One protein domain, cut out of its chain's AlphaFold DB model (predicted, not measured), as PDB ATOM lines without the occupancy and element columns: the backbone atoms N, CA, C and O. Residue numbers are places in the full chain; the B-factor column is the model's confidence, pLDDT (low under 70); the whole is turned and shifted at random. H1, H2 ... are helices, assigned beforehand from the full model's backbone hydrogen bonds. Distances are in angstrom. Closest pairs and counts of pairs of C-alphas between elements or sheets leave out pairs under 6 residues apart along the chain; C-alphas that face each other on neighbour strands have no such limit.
ATOM      1  N   SER A   2       5.573  46.424 -23.994       44.19
ATOM      2  CA  SER A   2       4.732  47.062 -22.951       44.19
ATOM      3  C   SER A   2       3.391  47.642 -23.439       44.19
ATOM      4  O   SER A   2       2.530  47.968 -22.635       44.19
ATOM      5  N   PHE A   3       3.137  47.736 -24.746       44.78
ATOM      6  CA  PHE A   3       1.893  48.362 -25.230       44.78
ATOM      7  C   PHE A   3       0.624  47.531 -25.000       44.78
ATOM      8  O   PHE A   3      -0.459  48.095 -24.903       44.78
ATOM      9  N   ALA A   4       0.765  46.220 -24.792       45.91
ATOM     10  CA  ALA A   4      -0.324  45.356 -24.344       45.91
ATOM     11  C   ALA A   4      -0.729  45.598 -22.875       45.91
ATOM     12  O   ALA A   4      -1.527  44.830 -22.356       45.91
ATOM     13  N   SER A   5      -0.165  46.602 -22.183       51.94
ATOM     14  CA  SER A   5      -0.447  46.870 -20.765       51.94
ATOM     15  C   SER A   5      -1.543  47.904 -20.497       51.94
ATOM     16  O   SER A   5      -2.026  47.956 -19.364       51.94
ATOM     17  N   TYR A   6      -1.959  48.672 -21.513       57.62
ATOM     18  CA  TYR A   6      -2.885  49.798 -21.331       57.62
ATOM     19  C   TYR A   6      -4.294  49.562 -21.880       57.62
ATOM     20  O   TYR A   6      -5.236  50.121 -21.329       57.62
ATOM     21  N   ALA A   7      -4.466  48.744 -22.926       63.50
ATOM     22  CA  ALA A   7      -5.795  48.467 -23.474       63.50
ATOM     23  C   ALA A   7      -5.892  47.090 -24.157       63.50
ATOM     24  O   ALA A   7      -4.891  46.571 -24.666       63.50
ATOM     25  N   ARG A   8      -7.093  46.496 -24.161       70.88
ATOM     26  CA  ARG A   8      -7.395  45.219 -24.833       70.88
ATOM     27  C   ARG A   8      -8.298  45.413 -26.030       70.88
ATOM     28  O   ARG A   8      -9.277  46.137 -25.961       70.88
ATOM     29  N   PHE A   9      -8.001  44.697 -27.106       76.44
ATOM     30  CA  PHE A   9      -8.864  44.642 -28.279       76.44
ATOM     31  C   PHE A   9      -9.593  43.305 -28.311       76.44
ATOM     32  O   PHE A   9      -8.960  42.247 -28.214       76.44
ATOM     33  N   ALA A  10     -10.913  43.351 -28.476       78.00
ATOM     34  CA  ALA A  10     -11.708  42.153 -28.690       78.00
ATOM     35  C   ALA A  10     -11.261  41.444 -29.980       78.00
ATOM     36  O   ALA A  10     -11.065  42.066 -31.025       78.00
ATOM     37  N   ARG A  11     -11.102  40.119 -29.905       82.50
ATOM     38  CA  ARG A  11     -10.847  39.260 -31.068       82.50
ATOM     39  C   ARG A  11     -12.129  38.559 -31.482       82.50
ATOM     40  O   ARG A  11     -12.910  38.125 -30.635       82.50
ATOM     41  N   CYS A  12     -12.316  38.370 -32.783       86.50
ATOM     42  CA  CYS A  12     -13.445  37.600 -33.290       86.50
ATOM     43  C   CYS A  12     -13.312  36.137 -32.835       86.50
ATOM     44  O   CYS A  12     -12.377  35.453 -33.254       86.50
ATOM     45  N   ARG A  13     -14.246  35.647 -32.003       86.31
ATOM     46  CA  ARG A  13     -14.267  34.245 -31.533       86.31
ATOM     47  C   ARG A  13     -14.476  33.259 -32.681       86.31
ATOM     48  O   ARG A  13     -13.821  32.226 -32.732       86.31
ATOM     49  N   ASN A  14     -15.346  33.610 -33.627       89.00
ATOM     50  CA  ASN A  14     -15.695  32.760 -34.761       89.00
ATOM     51  C   ASN A  14     -14.976  33.171 -36.059       89.00
ATOM     52  O   ASN A  14     -15.593  33.387 -37.100       89.00
ATOM     53  N   ALA A  15     -13.655  33.358 -35.993       90.56
ATOM     54  CA  ALA A  15     -12.908  33.883 -37.132       90.56
ATOM     55  C   ALA A  15     -12.935  32.951 -38.354       90.56
ATOM     56  O   ALA A  15     -12.919  33.431 -39.479       90.56
ATOM     57  N   HIS A  16     -13.019  31.632 -38.164       91.25
ATOM     58  CA  HIS A  16     -12.965  30.664 -39.262       91.25
ATOM     59  C   HIS A  16     -14.131  30.792 -40.258       91.25
ATOM     60  O   HIS A  16     -13.944  30.484 -41.433       91.25
ATOM     61  N   CYS A  17     -15.283  31.323 -39.833       94.69
ATOM     62  CA  CYS A  17     -16.442  31.552 -40.701       94.69
ATOM     63  C   CYS A  17     -16.298  32.750 -41.655       94.69
ATOM     64  O   CYS A  17     -17.122  32.900 -42.552       94.69
ATOM     65  N   SER A  18     -15.288  33.613 -41.493       95.00
ATOM     66  CA  SER A  18     -15.121  34.804 -42.334       95.00
ATOM     67  C   SER A  18     -13.650  35.090 -42.629       95.00
ATOM     68  O   SER A  18     -12.831  35.238 -41.723       95.00
ATOM     69  N   SER A  19     -13.307  35.283 -43.904       93.31
ATOM     70  CA  SER A  19     -11.963  35.724 -44.315       93.31
ATOM     71  C   SER A  19     -11.584  37.072 -43.689       93.31
ATOM     72  O   SER A  19     -10.470  37.219 -43.192       93.31
ATOM     73  N   TRP A  20     -12.534  38.011 -43.619       92.69
ATOM     74  CA  TRP A  20     -12.348  39.292 -42.934       92.69
ATOM     75  C   TRP A  20     -11.960  39.122 -41.457       92.69
ATOM     76  O   TRP A  20     -10.941  39.656 -41.032       92.69
ATOM     77  N   ALA A  21     -12.700  38.312 -40.690       90.06
ATOM     78  CA  ALA A  21     -12.426  38.084 -39.271       90.06
ATOM     79  C   ALA A  21     -11.065  37.403 -39.026       90.06
ATOM     80  O   ALA A  21     -10.365  37.747 -38.070       90.06
ATOM     81  N   ARG A  22     -10.650  36.472 -39.902       91.81
ATOM     82  CA  ARG A  22      -9.292  35.896 -39.861       91.81
ATOM     83  C   ARG A  22      -8.230  36.963 -40.078       91.81
ATOM     84  O   ARG A  22      -7.317  37.075 -39.263       91.81
ATOM     85  N   ASN A  23      -8.372  37.754 -41.138       89.75
ATOM     86  CA  ASN A  23      -7.422  38.815 -41.449       89.75
ATOM     87  C   ASN A  23      -7.353  39.843 -40.319       89.75
ATOM     88  O   ASN A  23      -6.255  40.208 -39.910       89.75
ATOM     89  N   LEU A  24      -8.487  40.261 -39.759       85.62
ATOM     90  CA  LEU A  24      -8.524  41.197 -38.639       85.62
ATOM     91  C   LEU A  24      -7.773  40.643 -37.420       85.62
ATOM     92  O   LEU A  24      -6.883  41.313 -36.903       85.62
ATOM     93  N   ASN A  25      -8.049  39.404 -37.002       88.06
ATOM     94  CA  ASN A  25      -7.362  38.787 -35.862       88.06
ATOM     95  C   ASN A  25      -5.843  38.640 -36.087       88.06
ATOM     96  O   ASN A  25      -5.068  38.848 -35.150       88.06
ATOM     97  N   ILE A  26      -5.413  38.304 -37.309       86.06
ATOM     98  CA  ILE A  26      -3.990  38.209 -37.676       86.06
ATOM     99  C   ILE A  26      -3.327  39.589 -37.612       86.06
ATOM    100  O   ILE A  26      -2.273  39.736 -36.992       86.06
ATOM    101  N   ASN A  27      -3.964  40.615 -38.181       83.00
ATOM    102  CA  ASN A  27      -3.445  41.983 -38.170       83.00
ATOM    103  C   ASN A  27      -3.364  42.555 -36.745       83.00
ATOM    104  O   ASN A  27      -2.354  43.166 -36.392       83.00
ATOM    105  N   LEU A  28      -4.358  42.271 -35.892       79.06
ATOM    106  CA  LEU A  28      -4.309  42.586 -34.458       79.06
ATOM    107  C   LEU A  28      -3.129  41.906 -33.742       79.06
ATOM    108  O   LEU A  28      -2.610  42.437 -32.763       79.06
ATOM    109  N   GLY A  29      -2.705  40.726 -34.203       75.44
ATOM    110  CA  GLY A  29      -1.573  39.980 -33.654       75.44
ATOM    111  C   GLY A  29      -0.206  40.496 -34.112       75.44
ATOM    112  O   GLY A  29       0.680  40.663 -33.277       75.44
ATOM    113  N   LEU A  30      -0.044  40.760 -35.411       71.75
ATOM    114  CA  LEU A  30       1.233  41.148 -36.027       71.75
ATOM    115  C   LEU A  30       1.564  42.634 -35.828       71.75
ATOM    116  O   LEU A  30       2.721  42.989 -35.599       71.75
ATOM    117  N   HIS A  31       0.557  43.510 -35.849       67.69
ATOM    118  CA  HIS A  31       0.743  44.963 -35.790       67.69
ATOM    119  C   HIS A  31       0.465  45.564 -34.409       67.69
ATOM    120  O   HIS A  31       0.198  46.758 -34.311       67.69
ATOM    121  N   GLN A  32       0.587  44.795 -33.321       66.62
ATOM    122  CA  GLN A  32       0.351  45.292 -31.950       66.62
ATOM    123  C   GLN A  32       1.093  46.607 -31.645       66.62
ATOM    124  O   GLN A  32       0.557  47.488 -30.979       66.62
ATOM    125  N   ARG A  33       2.317  46.768 -32.171       58.88
ATOM    126  CA  ARG A  33       3.110  48.002 -32.021       58.88
ATOM    127  C   ARG A  33       2.617  49.158 -32.900       58.88
ATOM    128  O   ARG A  33       2.748  50.306 -32.498       58.88
ATOM    129  N   GLY A  34       2.057  48.870 -34.075       63.62
ATOM    130  CA  GLY A  34       1.477  49.878 -34.967       63.62
ATOM    131  C   GLY A  34       0.114  50.364 -34.478       63.62
ATOM    132  O   GLY A  34      -0.152  51.561 -34.491       63.62
ATOM    133  N   LEU A  35      -0.713  49.463 -33.945       64.81
ATOM    134  CA  LEU A  35      -2.025  49.788 -33.373       64.81
ATOM    135  C   LEU A  35      -1.905  50.685 -32.135       64.81
ATOM    136  O   LEU A  35      -2.704  51.593 -31.942       64.81
ATOM    137  N   ALA A  36      -0.844  50.504 -31.349       62.12
ATOM    138  CA  ALA A  36      -0.496  51.395 -30.249       62.12
ATOM    139  C   ALA A  36      -0.215  52.852 -30.667       62.12
ATOM    140  O   ALA A  36      -0.305  53.752 -29.833       62.12
ATOM    141  N   SER A  37       0.137  53.082 -31.939       65.31
ATOM    142  CA  SER A  37       0.439  54.414 -32.476       65.31
ATOM    143  C   SER A  37      -0.796  55.178 -32.966       65.31
ATOM    144  O   SER A  37      -0.664  56.335 -33.367       65.31
ATOM    145  N   ALA A  38      -1.976  54.545 -32.939       71.81
ATOM    146  CA  ALA A  38      -3.251  55.157 -33.285       71.81
ATOM    147  C   ALA A  38      -4.036  55.470 -31.997       71.81
ATOM    148  O   ALA A  38      -4.702  54.580 -31.463       71.81
ATOM    149  N   PRO A  39      -3.960  56.707 -31.474       68.50
ATOM    150  CA  PRO A  39      -4.628  57.081 -30.229       68.50
ATOM    151  C   PRO A  39      -6.130  56.769 -30.239       68.50
ATOM    152  O   PRO A  39      -6.632  56.218 -29.266       68.50
ATOM    153  N   LEU A  40      -6.814  56.976 -31.370       70.50
ATOM    154  CA  LEU A  40      -8.238  56.653 -31.520       70.50
ATOM    155  C   LEU A  40      -8.586  55.178 -31.297       70.50
ATOM    156  O   LEU A  40      -9.694  54.875 -30.865       70.50
ATOM    157  N   LEU A  41      -7.657  54.246 -31.528       72.38
ATOM    158  CA  LEU A  41      -7.921  52.836 -31.245       72.38
ATOM    159  C   LEU A  41      -8.092  52.569 -29.746       72.38
ATOM    160  O   LEU A  41      -8.726  51.580 -29.392       72.38
ATOM    161  N   ARG A  42      -7.613  53.454 -28.861       69.31
ATOM    162  CA  ARG A  42      -7.866  53.345 -27.417       69.31
ATOM    163  C   ARG A  42      -9.349  53.497 -27.067       69.31
ATOM    164  O   ARG A  42      -9.759  52.937 -26.062       69.31
ATOM    165  N   LEU A  43     -10.150  54.172 -27.901       69.44
ATOM    166  CA  LEU A  43     -11.605  54.293 -27.714       69.44
ATOM    167  C   LEU A  43     -12.345  52.981 -27.986       69.44
ATOM    168  O   LEU A  43     -13.366  52.700 -27.372       69.44
ATOM    169  N   ALA A  44     -11.828  52.176 -28.915       72.88
ATOM    170  CA  ALA A  44     -12.383  50.868 -29.257       72.88
ATOM    171  C   ALA A  44     -11.768  49.732 -28.424       72.88
ATOM    172  O   ALA A  44     -12.055  48.556 -28.664       72.88
ATOM    173  N   ALA A  45     -10.883  50.072 -27.488       75.12
ATOM    174  CA  ALA A  45     -10.197  49.122 -26.644       75.12
ATOM    175  C   ALA A  45     -10.799  49.140 -25.239       75.12
ATOM    176  O   ALA A  45     -11.131  50.190 -24.695       75.12
ATOM    177  N   GLU A  46     -10.907  47.968 -24.626       69.88
ATOM    178  CA  GLU A  46     -11.298  47.865 -23.228       69.88
ATOM    179  C   GLU A  46     -10.229  48.537 -22.362       69.88
ATOM    180  O   GLU A  46      -9.043  48.171 -22.413       69.88
ATOM    181  N   MET A  47     -10.661  49.519 -21.566       68.00
ATOM    182  CA  MET A  47      -9.816  50.149 -20.560       68.00
ATOM    183  C   MET A  47      -9.345  49.112 -19.544       68.00
ATOM    184  O   MET A  47     -10.076  48.204 -19.142       68.00
ATOM    185  N   ARG A  48      -8.096  49.263 -19.106       70.88
ATOM    186  CA  ARG A  48      -7.537  48.447 -18.035       70.88
ATOM    187  C   ARG A  48      -8.361  48.661 -16.750       70.88
ATOM    188  O   ARG A  48      -8.513  49.808 -16.331       70.88
ATOM    189  N   PRO A  49      -8.846  47.594 -16.092       69.25
ATOM    190  CA  PRO A  49      -9.515  47.726 -14.806       69.25
ATOM    191  C   PRO A  49      -8.533  48.262 -13.743       69.25
ATOM    192  O   PRO A  49      -7.331  47.997 -13.848       69.25
ATOM    193  N   PRO A  50      -9.013  48.952 -12.692       65.88
ATOM    194  CA  PRO A  50      -8.154  49.540 -11.656       65.88
ATOM    195  C   PRO A  50      -7.235  48.526 -10.957       65.88
ATOM    196  O   PRO A  50      -6.076  48.820 -10.685       65.88
TER     197      PRO A  50
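What this domain is: This is residues 2 to 50 of the 123 residues of the protein "Hypothetical protein" of Polarella glacialis (UniProt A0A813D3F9). A long unnamed stretch, residues 2 to 18, runs out along the longest axis, and the chain then folds back through H1, making a long open loop; the short helices H2 and H3 follow at the other end, and the last residues pass back beside residues 7 to 8. No helix touches another, and H1 and H3 are apart. The printed part has 49 residues with three named helices, in the order H1, H2, H3, and no named strand; its class is all helix, though under half of the residues, 22 of 49, are in named elements. It is only just compact, close to loose, with a radius of gyration of the C-alphas of 11.6 A, and its elongated outline spans 34 by 22 by 18 A.

How they stand to each other: Near the beginning of the printed part, residues 7 to 8 form a short antiparallel pairing with residues 46 to 47, outside any named strand. H1, residues 19 to 30, is joined by a tight link to H2, residues 32 to 35. These two are close but not clearly touching: their closest C-alphas, those of Leu 28 and Leu 35, are 7.6 A apart. Another tight link joins H2 to H3, residues 39 to 44. H2 and H3 are also close but not clearly touching, with their closest C-alphas, those of Leu 35 and Leu 41, 7.0 A apart. H1 and H3 are apart, with no C-alpha of the one within 8 A of the other. In H1 every O i to N i+4 pair is within hydrogen-bond range; in H3 0 of 2 such pairs are, but 3 of 3 O i to N i+3 pairs are, while H2 is too short for an O i to N i+4 pair.

Where its parts are: The printed part begins with C-alpha 2 at (4.732, 47.062, -22.951), and residues 2 to 18 hold no named element. H1 begins with C-alpha 19 at (-11.963, 35.724, -44.315), and its 12 residues, 19 to 30, span 16.5 A from first to last C-alpha. Residue 31 lies between H1 and H2. H2 has 4 residues, 32 to 35, with 5.3 A from first to last C-alpha. After residues 36 to 38 comes H3, 6 residues from 39 to 44, 10.0 A long, ending with C-alpha 44 at (-12.383, 50.868, -29.257). Residues 45 to 50 follow it.

The domain as a whole: The two C-alphas farthest apart are those of Ser 19 and Pro 50, at 35.7 A, while the first and last printed C-alphas, those of Ser 2 and Pro 50, are 17.3 A apart. The printed part has no cut, and neither link between helices is long. The mean pLDDT of the printed part is 74.3; 20 residues are under 70, among them residues 2 to 7 and 31 to 37.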